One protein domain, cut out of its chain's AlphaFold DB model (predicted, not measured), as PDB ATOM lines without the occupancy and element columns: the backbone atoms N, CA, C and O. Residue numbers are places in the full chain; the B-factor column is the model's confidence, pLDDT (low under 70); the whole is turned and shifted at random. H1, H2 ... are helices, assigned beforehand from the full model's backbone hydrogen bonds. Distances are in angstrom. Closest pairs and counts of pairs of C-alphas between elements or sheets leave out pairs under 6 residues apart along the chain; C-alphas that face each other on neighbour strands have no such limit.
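AT A GLANCE: This is residues 407 to 465 of the 507 residues of an uncharacterized protein of Blyttiomyces helicus (UniProt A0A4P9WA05). Two short helical hairpins, one of H4 and H5 and one of H2 and H3, follow each other along an elongated body, and H1 extends it at the end away from H4. H3 is nearest to the middle of the body, with H1 and H2 packed on it, while H4 and H5 pack on each other as a separate pair. The printed part has 59 residues with five named helices in the order H1, H2, H3, H4, H5 and no named strand, and its class is all helix. The whole is compact, with a radius of gyration of the C-alphas of 11.2 A, and the C-alphas span 35 by 21 by 18 A.

HOW THE PARTS SIT: H4, residues 440 to 449, is the longest helix, and it touches H5, residues 452 to 459, with the C-alphas of Ala 446 and Ala 454 closest at 6.1 A. These two form a helical hairpin, running opposite ways at a shallow tilt of 34 degrees, only just short of steep. H3, residues 427 to 435, is close to H4 but not clearly touching, with the C-alphas of Ile 434 and Arg 440 closest at 7.2 A, and their lines are about perpendicular at 87 degrees. H3 and H5 are near each other, with 5 pairs of C-alphas within 10 A. H2, residues 418 to 423, touches H3, with the C-alphas of Val 422 and Leu 430 closest at 6.8 A. H2 and H3 are also a helical hairpin, running opposite ways at a shallow tilt of 33 degrees, only just short of steep. H1, residues 407 to 414, touches H3 at a steep tilt of 45 degrees, the same way, with the C-alphas of Glu 414 and Val 429 closest at 5.7 A. H1 and H2 are close but not clearly touching, with the C-alphas of Val 413 and Ala 421 closest at 5.9 A. H1 and H2 are each apart from H4 and from H5. In H1, H2, H3, H4 and H5 every O i to N i+4 pair is within hydrogen-bond range.

IN THESE COORDINATES: H4, residues 440 to 449, is 14.0 A from first to last C-alpha and begins with C-alpha 440 at (185.022, 189.608, 152.613). H3, residues 427 to 435, is 12.2 A long. H1, residues 407 to 414, is 10.5 A long, with C-alpha 407 at (168.021, 206.943, 149.932). H5, residues 452 to 459, is 10.2 A long and ends with C-alpha 459 at (174.115, 187.545, 160.240). H2, residues 418 to 423, is the shortest at 8.7 A.

THE WHOLE: The two C-alphas farthest apart are those of Leu 408 and Arg 449, at 35.4 A. The printed part runs from 407 to 465 with no cut, and the links H1 to H2, H2 to H3, H3 to H4 and H4 to H5 are tight. The mean pLDDT of the printed part is 92.7, and no printed residue is under 70.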
ATOM      1  N   GLU A 407     167.387 207.475 151.131       91.12
ATOM      2  CA  GLU A 407     168.021 206.943 149.932       91.12
ATOM      3  C   GLU A 407     169.330 207.689 149.651       91.12
ATOM      4  O   GLU A 407     170.378 207.062 149.546       91.12
ATOM      5  N   LEU A 408     169.307 209.030 149.667       94.19
ATOM      6  CA  LEU A 408     170.510 209.851 149.472       94.19
ATOM      7  C   LEU A 408     171.546 209.627 150.577       94.19
ATOM      8  O   LEU A 408     172.744 209.668 150.318       94.19
ATOM      9  N   ILE A 409     171.110 209.394 151.820       93.62
ATOM     10  CA  ILE A 409     172.059 209.109 152.903       93.62
ATOM     11  C   ILE A 409     172.680 207.717 152.716       93.62
ATOM     12  O   ILE A 409     173.864 207.547 152.994       93.62
ATOM     13  N   ASP A 410     171.919 206.735 152.233       94.56
ATOM     14  CA  ASP A 410     172.445 205.399 151.947       94.56
ATOM     15  C   ASP A 410     173.399 205.404 150.738       94.56
ATOM     16  O   ASP A 410     174.473 204.811 150.832       94.56
ATOM     17  N   GLU A 411     173.096 206.156 149.673       94.75
ATOM     18  CA  GLU A 411     174.013 206.401 148.545       94.75
ATOM     19  C   GLU A 411     175.326 207.055 149.007       94.75
ATOM     20  O   GLU A 411     176.414 206.574 148.686       94.75
ATOM     21  N   ILE A 412     175.247 208.118 149.820       94.44
ATOM     22  CA  ILE A 412     176.434 208.775 150.392       94.44
ATOM     23  C   ILE A 412     177.251 207.778 151.222       94.44
ATOM     24  O   ILE A 412     178.475 207.751 151.109       94.44
ATOM     25  N   VAL A 413     176.601 206.948 152.045       94.06
ATOM     26  CA  VAL A 413     177.287 205.985 152.919       94.06
ATOM     27  C   VAL A 413     177.855 204.788 152.141       94.06
ATOM     28  O   VAL A 413     178.873 204.247 152.567       94.06
ATOM     29  N   GLU A 414     177.304 204.411 150.981       93.62
ATOM     30  CA  GLU A 414     177.901 203.398 150.090       93.62
ATOM     31  C   GLU A 414     179.207 203.875 149.421       93.62
ATOM     32  O   GLU A 414     180.100 203.063 149.128       93.62
ATOM     33  N   LEU A 415     179.336 205.186 149.199       93.75
ATOM     34  CA  LEU A 415     180.554 205.818 148.684       93.75
ATOM     35  C   LEU A 415     181.645 205.986 149.756       93.75
ATOM     36  O   LEU A 415     182.803 206.235 149.410       93.75
ATOM     37  N   LEU A 416     181.316 205.845 151.045       92.94
ATOM     38  CA  LEU A 416     182.299 205.928 152.126       92.94
ATOM     39  C   LEU A 416     183.192 204.674 152.194       92.94
ATOM     40  O   LEU A 416     182.787 203.578 151.796       92.94
ATOM     41  N   PRO A 417     184.406 204.787 152.766       93.62
ATOM     42  CA  PRO A 417     185.229 203.626 153.075       93.62
ATOM     43  C   PRO A 417     184.484 202.623 153.965       93.62
ATOM     44  O   PRO A 417     183.825 203.000 154.935       93.62
ATOM     45  N   VAL A 418     184.655 201.330 153.679       91.62
ATOM     46  CA  VAL A 418     183.906 200.221 154.306       91.62
ATOM     47  C   VAL A 418     183.920 200.273 155.841       91.62
ATOM     48  O   VAL A 418     182.908 199.988 156.477       91.62
ATOM     49  N   HIS A 419     185.037 200.676 156.458       91.19
ATOM     50  CA  HIS A 419     185.139 200.798 157.918       91.19
ATOM     51  C   HIS A 419     184.222 201.895 158.497       91.19
ATOM     52  O   HIS A 419     183.674 201.718 159.583       91.19
ATOM     53  N   VAL A 420     183.991 202.989 157.761       93.38
ATOM     54  CA  VAL A 420     183.054 204.055 158.151       93.38
ATOM     55  C   VAL A 420     181.611 203.570 158.006       93.38
ATOM     56  O   VAL A 420     180.814 203.753 158.923       93.38
ATOM     57  N   ALA A 421     181.281 202.876 156.912       92.31
ATOM     58  CA  ALA A 421     179.955 202.278 156.721       92.31
ATOM     59  C   ALA A 421     179.605 201.264 157.835       92.31
ATOM     60  O   ALA A 421     178.479 201.257 158.340       92.31
ATOM     61  N   VAL A 422     180.584 200.470 158.294       90.94
ATOM     62  CA  VAL A 422     180.454 199.581 159.468       90.94
ATOM     63  C   VAL A 422     180.239 200.365 160.763       90.94
ATOM     64  O   VAL A 422     179.330 200.028 161.522       90.94
ATOM     65  N   ALA A 423     181.004 201.432 161.007       91.56
ATOM     66  CA  ALA A 423     180.826 202.278 162.190       91.56
ATOM     67  C   ALA A 423     179.434 202.941 162.243       91.56
ATOM     68  O   ALA A 423     178.844 203.050 163.318       91.56
ATOM     69  N   LEU A 424     178.877 203.317 161.085       93.62
ATOM     70  CA  LEU A 424     177.535 203.898 160.952       93.62
ATOM     71  C   LEU A 424     176.390 202.873 161.078       93.62
ATOM     72  O   LEU A 424     175.236 203.277 161.217       93.62
ATOM     73  N   ARG A 425     176.685 201.564 161.040       92.25
ATOM     74  CA  ARG A 425     175.736 200.447 161.258       92.25
ATOM     75  C   ARG A 425     174.449 200.501 160.409       92.25
ATOM     76  O   ARG A 425     173.414 199.962 160.811       92.25
ATOM     77  N   ARG A 426     174.486 201.126 159.225       93.25
ATOM     78  CA  ARG A 426     173.320 201.225 158.328       93.25
ATOM     79  C   ARG A 426     173.022 199.889 157.651       93.25
ATOM     80  O   ARG A 426     173.873 199.335 156.961       93.25
ATOM     81  N   LYS A 427     171.798 199.377 157.843       93.56
ATOM     82  CA  LYS A 427     171.433 198.002 157.454       93.56
ATOM     83  C   LYS A 427     171.496 197.742 155.949       93.56
ATOM     84  O   LYS A 427     172.032 196.723 155.526       93.56
ATOM     85  N   THR A 428     170.950 198.666 155.172       94.12
ATOM     86  CA  THR A 428     170.909 198.678 153.702       94.12
ATOM     87  C   THR A 428     172.315 198.634 153.109       94.12
ATOM     88  O   THR A 428     172.669 197.662 152.442       94.12
ATOM     89  N   VAL A 429     173.149 199.622 153.443       94.62
ATOM     90  CA  VAL A 429     174.521 199.731 152.924       94.62
ATOM     91  C   VAL A 429     175.393 198.554 153.358       94.62
ATOM     92  O   VAL A 429     176.143 198.014 152.546       94.62
ATOM     93  N   LEU A 430     175.271 198.083 154.606       94.81
ATOM     94  CA  LEU A 430     176.015 196.903 155.053       94.81
ATOM     95  C   LEU A 430     175.611 195.639 154.298       94.81
ATOM     96  O   LEU A 430     176.490 194.903 153.854       94.81
ATOM     97  N   ARG A 431     174.313 195.417 154.065       94.38
ATOM     98  CA  ARG A 431     173.846 194.310 153.221       94.38
ATOM     99  C   ARG A 431     174.425 194.410 151.806       94.38
ATOM    100  O   ARG A 431     174.907 193.412 151.283       94.38
ATOM    101  N   GLN A 432     174.452 195.605 151.221       93.81
ATOM    102  CA  GLN A 432     175.018 195.849 149.891       93.81
ATOM    103  C   GLN A 432     176.537 195.610 149.849       93.81
ATOM    104  O   GLN A 432     177.035 194.963 148.933       93.81
ATOM    105  N   HIS A 433     177.289 196.020 150.874       94.06
ATOM    106  CA  HIS A 433     178.720 195.718 150.998       94.06
ATOM    107  C   HIS A 433     179.030 194.229 151.243       94.06
ATOM    108  O   HIS A 433     180.081 193.760 150.798       94.06
ATOM    109  N   ILE A 434     178.150 193.483 151.923       93.50
ATOM    110  CA  ILE A 434     178.256 192.019 152.063       93.50
ATOM    111  C   ILE A 434     178.021 191.352 150.700       93.50
ATOM    112  O   ILE A 434     178.864 190.580 150.250       93.50
ATOM    113  N   LEU A 435     176.922 191.695 150.016       91.62
ATOM    114  CA  LEU A 435     176.564 191.139 148.703       91.62
ATOM    115  C   LEU A 435     177.613 191.457 147.624       91.62
ATOM    116  O   LEU A 435     177.977 190.580 146.848       91.62
ATOM    117  N   ASN A 436     178.168 192.671 147.634       92.50
ATOM    118  CA  ASN A 436     179.242 193.097 146.730       92.50
ATOM    119  C   ASN A 436     180.633 192.558 147.136       92.50
ATOM    120  O   ASN A 436     181.641 192.975 146.569       92.50
ATOM    121  N   GLY A 437     180.731 191.705 148.164       92.81
ATOM    122  CA  GLY A 437     181.989 191.106 148.625       92.81
ATOM    123  C   GLY A 437     182.994 192.075 149.270       92.81
ATOM    124  O   GLY A 437     184.063 191.640 149.695       92.81
ATOM    125  N   ARG A 438     182.668 193.370 149.413       93.25
ATOM    126  CA  ARG A 438     183.560 194.392 150.001       93.25
ATOM    127  C   ARG A 438     183.927 194.104 151.461       93.25
ATOM    128  O   ARG A 438     184.984 194.528 151.916       93.25
ATOM    129  N   LEU A 439     183.076 193.370 152.183       94.00
ATOM    130  CA  LEU A 439     183.303 192.947 153.572       94.00
ATOM    131  C   LEU A 439     183.986 191.572 153.714       94.00
ATOM    132  O   LEU A 439     184.106 191.050 154.823       94.00
ATOM    133  N   ARG A 440     184.465 190.970 152.614       91.88
ATOM    134  CA  ARG A 440     185.022 189.608 152.613       91.88
ATOM    135  C   ARG A 440     186.254 189.439 153.501       91.88
ATOM    136  O   ARG A 440     186.345 188.420 154.176       91.88
ATOM    137  N   ARG A 441     187.169 190.418 153.583       91.75
ATOM    138  CA  ARG A 441     188.352 190.332 154.477       91.75
ATOM    139  C   ARG A 441     187.931 190.337 155.953       91.75
ATOM    140  O   ARG A 441     188.495 189.588 156.745       91.75
ATOM    141  N   GLN A 442     186.923 191.131 156.319       93.38
ATOM    142  CA  GLN A 442     186.396 191.251 157.683       93.38
ATOM    143  C   GLN A 442     185.618 189.997 158.093       93.38
ATOM    144  O   GLN A 442     185.928 189.408 159.124       93.38
ATOM    145  N   LEU A 443     184.683 189.539 157.254       93.06
ATOM    146  CA  LEU A 443     183.957 188.282 157.455       93.06
ATOM    147  C   LEU A 443     184.916 187.085 157.535       93.06
ATOM    148  O   LEU A 443     184.794 186.265 158.438       93.06
ATOM    149  N   ARG A 444     185.935 187.018 156.667       92.38
ATOM    150  CA  ARG A 444     186.973 185.974 156.728       92.38
ATOM    151  C   ARG A 444     187.799 186.036 158.015       92.38
ATOM    152  O   ARG A 444     188.119 184.987 158.564       92.38
ATOM    153  N   ARG A 445     188.140 187.234 158.510       93.31
ATOM    154  CA  ARG A 445     188.821 187.414 159.809       93.31
ATOM    155  C   ARG A 445     187.935 186.952 160.973       93.31
ATOM    156  O   ARG A 445     188.442 186.236 161.831       93.31
ATOM    157  N   ALA A 446     186.645 187.293 160.968       94.44
ATOM    158  CA  ALA A 446     185.680 186.852 161.978       94.44
ATOM    159  C   ALA A 446     185.500 185.322 161.970       94.44
ATOM    160  O   ALA A 446     185.639 184.688 163.012       94.44
ATOM    161  N   LEU A 447     185.314 184.717 160.790       92.69
ATOM    162  CA  LEU A 447     185.241 183.260 160.614       92.69
ATOM    163  C   LEU A 447     186.527 182.557 161.077       92.69
ATOM    164  O   LEU A 447     186.457 181.628 161.871       92.69
ATOM    165  N   LYS A 448     187.712 183.025 160.648       92.06
ATOM    166  CA  LYS A 448     189.008 182.425 161.033       92.06
ATOM    167  C   LYS A 448     189.277 182.510 162.543       92.06
ATOM    168  O   LYS A 448     189.988 181.663 163.072       92.06
ATOM    169  N   ARG A 449     188.742 183.529 163.224       95.56
ATOM    170  CA  ARG A 449     188.857 183.711 164.681       95.56
ATOM    171  C   ARG A 449     187.705 183.088 165.478       95.56
ATOM    172  O   ARG A 449     187.781 183.111 166.699       95.56
ATOM    173  N   PHE A 450     186.666 182.565 164.817       93.75
ATOM    174  CA  PHE A 450     185.386 182.194 165.442       93.75
ATOM    175  C   PHE A 450     184.823 183.304 166.355       93.75
ATOM    176  O   PHE A 450     184.326 183.053 167.449       93.75
ATOM    177  N   ASP A 451     184.911 184.552 165.889       96.81
ATOM    178  CA  ASP A 451     184.411 185.740 166.585       96.81
ATOM    179  C   ASP A 451     182.874 185.776 166.510       96.81
ATOM    180  O   ASP A 451     182.294 186.273 165.541       96.81
ATOM    181  N   VAL A 452     182.219 185.160 167.500       94.94
ATOM    182  CA  VAL A 452     180.759 184.970 167.533       94.94
ATOM    183  C   VAL A 452     180.021 186.306 167.477       94.94
ATOM    184  O   VAL A 452     179.088 186.428 166.689       94.94
ATOM    185  N   ASP A 453     180.476 187.319 168.218       94.69
ATOM    186  CA  ASP A 453     179.858 188.650 168.250       94.69
ATOM    187  C   ASP A 453     179.905 189.320 166.865       94.69
ATOM    188  O   ASP A 453     178.918 189.899 166.397       94.69
ATOM    189  N   ALA A 454     181.044 189.221 166.167       91.75
ATOM    190  CA  ALA A 454     181.174 189.735 164.805       91.75
ATOM    191  C   ALA A 454     180.322 188.941 163.797       91.75
ATOM    192  O   ALA A 454     179.741 189.530 162.882       91.75
ATOM    193  N   LEU A 455     180.227 187.617 163.947       93.38
ATOM    194  CA  LEU A 455     179.426 186.761 163.068       93.38
ATOM    195  C   LEU A 455     177.918 186.973 163.273       93.38
ATOM    196  O   LEU A 455     177.198 187.106 162.283       93.38
ATOM    197  N   GLU A 456     177.449 187.091 164.517       94.94
ATOM    198  CA  GLU A 456     176.063 187.451 164.846       94.94
ATOM    199  C   GLU A 456     175.718 188.838 164.291       94.94
ATOM    200  O   GLU A 456     174.682 189.007 163.639       94.94
ATOM    201  N   PHE A 457     176.624 189.813 164.450       93.00
ATOM    202  CA  PHE A 457     176.482 191.138 163.847       93.00
ATOM    203  C   PHE A 457     176.242 191.033 162.336       93.00
ATOM    204  O   PHE A 457     175.236 191.553 161.856       93.00
ATOM    205  N   PHE A 458     177.100 190.334 161.579       93.00
ATOM    206  CA  PHE A 458     176.924 190.193 160.127       93.00
ATOM    207  C   PHE A 458     175.664 189.402 159.736       93.00
ATOM    208  O   PHE A 458     174.958 189.810 158.805       93.00
ATOM    209  N   ALA A 459     175.332 188.328 160.459       92.38
ATOM    210  CA  ALA A 459     174.115 187.545 160.240       92.38
ATOM    211  C   ALA A 459     172.843 188.401 160.400       92.38
ATOM    212  O   ALA A 459     171.910 188.282 159.603       92.38
ATOM    213  N   GLY A 460     172.837 189.346 161.349       93.94
ATOM    214  CA  GLY A 460     171.750 190.307 161.553       93.94
ATOM    215  C   GLY A 460     171.505 191.286 160.391       93.94
ATOM    216  O   GLY A 460     170.421 191.874 160.310       93.94
ATOM    217  N   PHE A 461     172.467 191.464 159.475       92.38
ATOM    218  CA  PHE A 461     172.311 192.288 158.262       92.38
ATOM    219  C   PHE A 461     171.950 191.480 157.019       92.38
ATOM    220  O   PHE A 461     171.254 191.989 156.136       92.38
ATOM    221  N   CYS A 462     172.421 190.236 156.925       90.69
ATOM    222  CA  CYS A 462     172.181 189.384 155.770       90.69
ATOM    223  C   CYS A 462     171.894 187.932 156.197       90.69
ATOM    224  O   CYS A 462     172.726 187.056 155.980       90.69
ATOM    225  N   PRO A 463     170.698 187.634 156.745       83.38
ATOM    226  CA  PRO A 463     170.335 186.280 157.184       83.38
ATOM    227  C   PRO A 463     170.194 185.284 156.019       83.38
ATOM    228  O   PRO A 463     170.191 184.079 156.223       83.38
ATOM    229  N   GLN A 464     170.084 185.792 154.788       83.12
ATOM    230  CA  GLN A 464     170.108 185.019 153.542       83.12
ATOM    231  C   GLN A 464     171.520 184.930 152.935       83.12
ATOM    232  O   GLN A 464     171.657 184.603 151.756       83.12
ATOM    233  N   TRP A 465     172.573 185.273 153.689       78.44
ATOM    234  CA  TRP A 465     173.957 185.102 153.251       78.44
ATOM    235  C   TRP A 465     174.352 183.624 153.286       78.44
ATOM    236  O   TRP A 465     175.105 183.152 154.133       78.44
TER     237      TRP A 465